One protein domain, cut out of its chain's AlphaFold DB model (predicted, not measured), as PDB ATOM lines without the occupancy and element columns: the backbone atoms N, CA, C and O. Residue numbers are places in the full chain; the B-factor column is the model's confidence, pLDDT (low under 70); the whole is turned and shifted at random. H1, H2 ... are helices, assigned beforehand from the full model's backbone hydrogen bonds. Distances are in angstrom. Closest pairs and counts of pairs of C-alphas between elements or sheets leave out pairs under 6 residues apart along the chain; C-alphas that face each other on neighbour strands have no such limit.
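This is residues 34 to 85 of the 135 residues of the protein "Protein kinase-like domain protein" of Akanthomyces lecanii RCEF 1005 (UniProt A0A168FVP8). What is the main picture? One long helix, H2, makes most of the length of a rod, and the chain before and after it folds back alongside, with the short helix H3 packing on residues 63 to 70 of H2 and the short helix H1 near H3. Residues 45 to 50, of which 49 and 50 belong to H2, and residues 72 to 78 stick out. What is it made of? The printed part has 52 residues with three named helices, in the order H1, H2, H3, and no named strand: it is all helix, only just loose and close to compact, with a radius of gyration of the C-alphas of 12.3 A and spans of 38 by 16 by 15 A.

Where does the first helix lie? H1 is residues 34 to 37, beginning at C-alpha 34 at (-32.065, -36.255, -21.515). Which is longest? H2, residues 49 to 70, measures 30.4 A from first to last C-alpha, and C-alpha 49 is at (-37.940, -34.258, -45.763). What comes last? H3 is residues 80 to 83, ending at C-alpha 83 at (-38.391, -44.693, -26.780).

What does H1 meet? H1 and H2 are apart. H1 and H3 are close but not clearly touching; their closest C-alphas, those of Ala 36 and Leu 80, are 6.9 A apart. What touches H2? H3 touches it, at residues 63 to 70 of H2 alone; the closest C-alphas, those of Arg 63 and Ser 81, are 5.0 A apart. How do the backbones run? In H2, 16 of 18 O i to N i+4 pairs are within hydrogen-bond range; H1 and H3 are too short for such a pair.

How large is it? The two C-alphas farthest apart, those of Pro 48 and Pro 74, are 38.0 A apart. Are there cuts or long links? The printed part has no cut; H1 to H2 is a long link of 11 residues. Where is confidence low? The mean pLDDT of the printed part is 70.2, and 23 residues are under 70, among them residues 71 to 80.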
ATOM      1  N   ARG A  34     -32.097 -37.550 -20.826       67.19
ATOM      2  CA  ARG A  34     -32.065 -36.255 -21.515       67.19
ATOM      3  C   ARG A  34     -31.745 -36.392 -23.007       67.19
ATOM      4  O   ARG A  34     -32.178 -35.546 -23.783       67.19
ATOM      5  N   LEU A  35     -31.097 -37.481 -23.435       68.19
ATOM      6  CA  LEU A  35     -30.946 -37.799 -24.860       68.19
ATOM      7  C   LEU A  35     -32.293 -38.070 -25.537       68.19
ATOM      8  O   LEU A  35     -32.424 -37.835 -26.736       68.19
ATOM      9  N   ALA A  36     -33.310 -38.522 -24.787       65.50
ATOM     10  CA  ALA A  36     -34.656 -38.672 -25.332       65.50
ATOM     11  C   ALA A  36     -35.217 -37.344 -25.817       65.50
ATOM     12  O   ALA A  36     -36.096 -37.389 -26.660       65.50
ATOM     13  N   VAL A  37     -34.743 -36.212 -25.278       65.50
ATOM     14  CA  VAL A  37     -35.276 -34.869 -25.533       65.50
ATOM     15  C   VAL A  37     -34.313 -33.942 -26.276       65.50
ATOM     16  O   VAL A  37     -34.597 -32.755 -26.430       65.50
ATOM     17  N   SER A  38     -33.191 -34.474 -26.764       70.50
ATOM     18  CA  SER A  38     -32.216 -33.734 -27.567       70.50
ATOM     19  C   SER A  38     -32.774 -33.403 -28.950       70.50
ATOM     20  O   SER A  38     -33.167 -34.299 -29.696       70.50
ATOM     21  N   LEU A  39     -32.760 -32.118 -29.309       64.81
ATOM     22  CA  LEU A  39     -33.271 -31.599 -30.584       64.81
ATOM     23  C   LEU A  39     -32.648 -32.265 -31.810       64.81
ATOM     24  O   LEU A  39     -33.309 -32.444 -32.830       64.81
ATOM     25  N   GLU A  40     -31.389 -32.665 -31.687       70.88
ATOM     26  CA  GLU A  40     -30.585 -33.297 -32.726       70.88
ATOM     27  C   GLU A  40     -31.062 -34.722 -33.058       70.88
ATOM     28  O   GLU A  40     -30.715 -35.268 -34.104       70.88
ATOM     29  N   LEU A  41     -31.872 -35.333 -32.187       70.31
ATOM     30  CA  LEU A  41     -32.381 -36.701 -32.332       70.31
ATOM     31  C   LEU A  41     -33.870 -36.755 -32.705       70.31
ATOM     32  O   LEU A  41     -34.444 -37.846 -32.772       70.31
ATOM     33  N   ILE A  42     -34.494 -35.602 -32.971       68.94
ATOM     34  CA  ILE A  42     -35.944 -35.472 -33.147       68.94
ATOM     35  C   ILE A  42     -36.277 -35.005 -34.551       68.94
ATOM     36  O   ILE A  42     -35.580 -34.194 -35.162       68.94
ATOM     37  N   THR A  43     -37.403 -35.489 -35.053       67.88
ATOM     38  CA  THR A  43     -37.980 -35.044 -36.316       67.88
ATOM     39  C   THR A  43     -39.151 -34.103 -36.073       67.88
ATOM     40  O   THR A  43     -40.172 -34.490 -35.511       67.88
ATOM     41  N   PHE A  44     -39.033 -32.856 -36.536       64.38
ATOM     42  CA  PHE A  44     -40.135 -31.900 -36.454       64.38
ATOM     43  C   PHE A  44     -41.158 -32.134 -37.577       64.38
ATOM     44  O   PHE A  44     -40.761 -32.316 -38.733       64.38
ATOM     45  N   PRO A  45     -42.477 -32.064 -37.297       63.12
ATOM     46  CA  PRO A  45     -43.506 -32.268 -38.319       63.12
ATOM     47  C   PRO A  45     -43.362 -31.321 -39.521       63.12
ATOM     48  O   PRO A  45     -43.535 -31.748 -40.662       63.12
ATOM     49  N   GLY A  46     -42.980 -30.064 -39.266       65.88
ATOM     50  CA  GLY A  46     -42.787 -29.021 -40.283       65.88
ATOM     51  C   GLY A  46     -41.403 -28.981 -40.941       65.88
ATOM     52  O   GLY A  46     -41.129 -28.057 -41.697       65.88
ATOM     53  N   MET A  47     -40.514 -29.934 -40.645       69.69
ATOM     54  CA  MET A  47     -39.160 -29.963 -41.208       69.69
ATOM     55  C   MET A  47     -39.159 -30.480 -42.662       69.69
ATOM     56  O   MET A  47     -39.941 -31.386 -42.970       69.69
ATOM     57  N   PRO A  48     -38.293 -29.964 -43.557       77.31
ATOM     58  CA  PRO A  48     -38.119 -30.519 -44.901       77.31
ATOM     59  C   PRO A  48     -37.683 -31.987 -44.857       77.31
ATOM     60  O   PRO A  48     -36.902 -32.377 -43.988       77.31
ATOM     61  N   ASP A  49     -38.155 -32.803 -45.801       77.56
ATOM     62  CA  ASP A  49     -37.940 -34.258 -45.763       77.56
ATOM     63  C   ASP A  49     -36.458 -34.654 -45.839       77.56
ATOM     64  O   ASP A  49     -36.036 -35.577 -45.146       77.56
ATOM     65  N   GLU A  50     -35.637 -33.900 -46.574       78.19
ATOM     66  CA  GLU A  50     -34.181 -34.096 -46.618       78.19
ATOM     67  C   GLU A  50     -33.534 -33.938 -45.235       78.19
ATOM     68  O   GLU A  50     -32.674 -34.721 -44.838       78.19
ATOM     69  N   GLN A  51     -33.991 -32.960 -44.454       69.50
ATOM     70  CA  GLN A  51     -33.465 -32.697 -43.119       69.50
ATOM     71  C   GLN A  51     -34.009 -33.702 -42.090       69.50
ATOM     72  O   GLN A  51     -33.275 -34.148 -41.207       69.50
ATOM     73  N   LYS A  52     -35.260 -34.159 -42.256       71.12
ATOM     74  CA  LYS A  52     -35.810 -35.282 -41.478       71.12
ATOM     75  C   LYS A  52     -35.017 -36.572 -41.703       71.12
ATOM     76  O   LYS A  52     -34.826 -37.348 -40.762       71.12
ATOM     77  N   GLN A  53     -34.562 -36.799 -42.934       76.62
ATOM     78  CA  GLN A  53     -33.768 -37.969 -43.296       76.62
ATOM     79  C   GLN A  53     -32.406 -37.952 -42.592       76.62
ATOM     80  O   GLN A  53     -32.041 -38.952 -41.980       76.62
ATOM     81  N   VAL A  54     -31.721 -36.802 -42.560       76.50
ATOM     82  CA  VAL A  54     -30.459 -36.626 -41.814       76.50
ATOM     83  C   VAL A  54     -30.634 -36.961 -40.328       76.50
ATOM     84  O   VAL A  54     -29.857 -37.746 -39.784       76.50
ATOM     85  N   ASN A  55     -31.688 -36.454 -39.681       72.00
ATOM     86  CA  ASN A  55     -31.957 -36.755 -38.269       72.00
ATOM     87  C   ASN A  55     -32.277 -38.241 -38.058       72.00
ATOM     88  O   ASN A  55     -31.823 -38.856 -37.094       72.00
ATOM     89  N   THR A  56     -33.028 -38.848 -38.978       74.06
ATOM     90  CA  THR A  56     -33.352 -40.280 -38.925       74.06
ATOM     91  C   THR A  56     -32.102 -41.147 -39.071       74.06
ATOM     92  O   THR A  56     -31.956 -42.146 -38.359       74.06
ATOM     93  N   ASP A  57     -31.188 -40.767 -39.961       79.00
ATOM     94  CA  ASP A  57     -29.959 -41.509 -40.223       79.00
ATOM     95  C   ASP A  57     -28.922 -41.327 -39.118       79.00
ATOM     96  O   ASP A  57     -28.295 -42.313 -38.739       79.00
ATOM     97  N   PHE A  58     -28.821 -40.141 -38.512       79.81
ATOM     98  CA  PHE A  58     -28.022 -39.921 -37.301       79.81
ATOM     99  C   PHE A  58     -28.589 -40.663 -36.082       79.81
ATOM    100  O   PHE A  58     -27.855 -41.193 -35.247       79.81
ATOM    101  N   ARG A  59     -29.915 -40.783 -35.989       77.56
ATOM    102  CA  ARG A  59     -30.571 -41.441 -34.858       77.56
ATOM    103  C   ARG A  59     -30.379 -42.957 -34.828       77.56
ATOM    104  O   ARG A  59     -30.363 -43.547 -33.746       77.56
ATOM    105  N   LYS A  60     -30.247 -43.617 -35.982       79.88
ATOM    106  CA  LYS A  60     -30.011 -45.073 -36.069       79.88
ATOM    107  C   LYS A  60     -28.754 -45.536 -35.304       79.88
ATOM    108  O   LYS A  60     -28.904 -46.402 -34.442       79.88
ATOM    109  N   PRO A  61     -27.541 -45.001 -35.555       80.38
ATOM    110  CA  PRO A  61     -26.337 -45.421 -34.845       80.38
ATOM    111  C   PRO A  61     -26.404 -45.099 -33.349       80.38
ATOM    112  O   PRO A  61     -26.003 -45.933 -32.542       80.38
ATOM    113  N   VAL A  62     -26.995 -43.961 -32.963       79.38
ATOM    114  CA  VAL A  62     -27.198 -43.601 -31.549       79.38
ATOM    115  C   VAL A  62     -28.111 -44.609 -30.849       79.38
ATOM    116  O   VAL A  62     -27.777 -45.099 -29.773       79.38
ATOM    117  N   ARG A  63     -29.224 -45.001 -31.484       77.75
ATOM    118  CA  ARG A  63     -30.121 -46.036 -30.949       77.75
ATOM    119  C   ARG A  63     -29.413 -47.378 -30.784       77.75
ATOM    120  O   ARG A  63     -29.594 -48.027 -29.760       77.75
ATOM    121  N   ASN A  64     -28.628 -47.789 -31.775       79.06
ATOM    122  CA  ASN A  64     -27.908 -49.062 -31.731       79.06
ATOM    123  C   ASN A  64     -26.829 -49.056 -30.640       79.06
ATOM    124  O   ASN A  64     -26.664 -50.043 -29.931       79.06
ATOM    125  N   SER A  65     -26.130 -47.933 -30.467       80.56
ATOM    126  CA  SER A  65     -25.161 -47.759 -29.385       80.56
ATOM    127  C   SER A  65     -25.838 -47.822 -28.012       80.56
ATOM    128  O   SER A  65     -25.389 -48.574 -27.150       80.56
ATOM    129  N   LEU A  66     -26.973 -47.133 -27.841       76.81
ATOM    130  CA  LEU A  66     -27.785 -47.199 -26.622       76.81
ATOM    131  C   LEU A  66     -28.266 -48.621 -26.333       76.81
ATOM    132  O   LEU A  66     -28.091 -49.096 -25.219       76.81
ATOM    133  N   ALA A  67     -28.784 -49.332 -27.335       75.69
ATOM    134  CA  ALA A  67     -29.237 -50.710 -27.174       75.69
ATOM    135  C   ALA A  67     -28.106 -51.652 -26.717       75.69
ATOM    136  O   ALA A  67     -28.345 -52.549 -25.912       75.69
ATOM    137  N   ASN A  68     -26.870 -51.430 -27.175       77.12
ATOM    138  CA  ASN A  68     -25.712 -52.210 -26.734       77.12
ATOM    139  C   ASN A  68     -25.338 -51.925 -25.272       77.12
ATOM    140  O   ASN A  68     -24.975 -52.849 -24.547       77.12
ATOM    141  N   VAL A  69     -25.443 -50.670 -24.829       74.69
ATOM    142  CA  VAL A  69     -25.219 -50.289 -23.422       74.69
ATOM    143  C   VAL A  69     -26.339 -50.842 -22.531       74.69
ATOM    144  O   VAL A  69     -26.082 -51.379 -21.454       74.69
ATOM    145  N   GLU A  70     -27.581 -50.778 -23.008       72.06
ATOM    146  CA  GLU A  70     -28.785 -51.227 -22.305       72.06
ATOM    147  C   GLU A  70     -28.989 -52.745 -22.328       72.06
ATOM    148  O   GLU A  70     -29.770 -53.252 -21.529       72.06
ATOM    149  N   GLY A  71     -28.283 -53.495 -23.181       61.72
ATOM    150  CA  GLY A  71     -28.377 -54.960 -23.276       61.72
ATOM    151  C   GLY A  71     -27.999 -55.716 -21.992       61.72
ATOM    152  O   GLY A  71     -28.179 -56.927 -21.908       61.72
ATOM    153  N   THR A  72     -27.503 -55.003 -20.979       57.19
ATOM    154  CA  THR A  72     -27.232 -55.500 -19.622       57.19
ATOM    155  C   THR A  72     -28.400 -55.287 -18.645       57.19
ATOM    156  O   THR A  72     -28.357 -55.775 -17.515       57.19
ATOM    157  N   VAL A  73     -29.458 -54.582 -19.061       57.34
ATOM    158  CA  VAL A  73     -30.607 -54.189 -18.235       57.34
ATOM    159  C   VAL A  73     -31.784 -55.148 -18.492       57.34
ATOM    160  O   VAL A  73     -32.100 -55.440 -19.646       57.34
ATOM    161  N   PRO A  74     -32.462 -55.665 -17.450       52.53
ATOM    162  CA  PRO A  74     -33.555 -56.623 -17.616       52.53
ATOM    163  C   PRO A  74     -34.730 -56.052 -18.428       52.53
ATOM    164  O   PRO A  74     -35.154 -54.914 -18.225       52.53
ATOM    165  N   ALA A  75     -35.306 -56.900 -19.289       55.00
ATOM    166  CA  ALA A  75     -36.341 -56.604 -20.290       55.00
ATOM    167  C   ALA A  75     -37.673 -56.016 -19.767       55.00
ATOM    168  O   ALA A  75     -38.577 -55.750 -20.556       55.00
ATOM    169  N   SER A  76     -37.829 -55.822 -18.453       53.62
ATOM    170  CA  SER A  76     -39.054 -55.289 -17.842       53.62
ATOM    171  C   SER A  76     -39.109 -53.759 -17.774       53.62
ATOM    172  O   SER A  76     -40.151 -53.211 -17.420       53.62
ATOM    173  N   LYS A  77     -38.019 -53.055 -18.110       58.78
ATOM    174  CA  LYS A  77     -37.969 -51.587 -18.137       58.78
ATOM    175  C   LYS A  77     -37.983 -51.084 -19.577       58.78
ATOM    176  O   LYS A  77     -37.264 -51.604 -20.424       58.78
ATOM    177  N   THR A  78     -38.804 -50.072 -19.859       61.84
ATOM    178  CA  THR A  78     -38.799 -49.410 -21.168       61.84
ATOM    179  C   THR A  78     -37.428 -48.780 -21.395       61.84
ATOM    180  O   THR A  78     -37.037 -47.878 -20.658       61.84
ATOM    181  N   THR A  79     -36.690 -49.279 -22.382       69.12
ATOM    182  CA  THR A  79     -35.344 -48.796 -22.686       69.12
ATOM    183  C   THR A  79     -35.397 -47.477 -23.447       69.12
ATOM    184  O   THR A  79     -36.322 -47.209 -24.224       69.12
ATOM    185  N   LEU A  80     -34.384 -46.641 -23.251       68.44
ATOM    186  CA  LEU A  80     -34.232 -45.380 -23.956       68.44
ATOM    187  C   LEU A  80     -34.123 -45.620 -25.462       68.44
ATOM    188  O   LEU A  80     -34.762 -44.908 -26.233       68.44
ATOM    189  N   SER A  81     -33.417 -46.671 -25.892       70.75
ATOM    190  CA  SER A  81     -33.364 -47.091 -27.300       70.75
ATOM    191  C   SER A  81     -34.741 -47.409 -27.902       70.75
ATOM    192  O   SER A  81     -34.969 -47.138 -29.085       70.75
ATOM    193  N   ALA A  82     -35.675 -47.939 -27.105       71.19
ATOM    194  CA  ALA A  82     -37.040 -48.232 -27.539       71.19
ATOM    195  C   ALA A  82     -37.918 -46.973 -27.619       71.19
ATOM    196  O   ALA A  82     -38.820 -46.907 -28.454       71.19
ATOM    197  N   ILE A  83     -37.656 -45.967 -26.778       70.50
ATOM    198  CA  ILE A  83     -38.391 -44.693 -26.780       70.50
ATOM    199  C   ILE A  83     -37.867 -43.759 -27.874       70.50
ATOM    200  O   ILE A  83     -38.675 -43.092 -28.533       70.50
ATOM    201  N   LEU A  84     -36.544 -43.730 -28.086       70.94
ATOM    202  CA  LEU A  84     -35.838 -42.754 -28.916       70.94
ATOM    203  C   LEU A  84     -36.467 -42.661 -30.310       70.94
ATOM    204  O   LEU A  84     -36.346 -43.592 -31.115       70.94
ATOM    205  N   GLY A  85     -37.129 -41.519 -30.545       65.81
ATOM    206  CA  GLY A  85     -37.931 -41.044 -31.688       65.81
ATOM    207  C   GLY A  85     -39.043 -41.965 -32.214       65.81
ATOM    208  O   GLY A  85     -39.370 -42.034 -33.409       65.81
TER     209      GLY A  85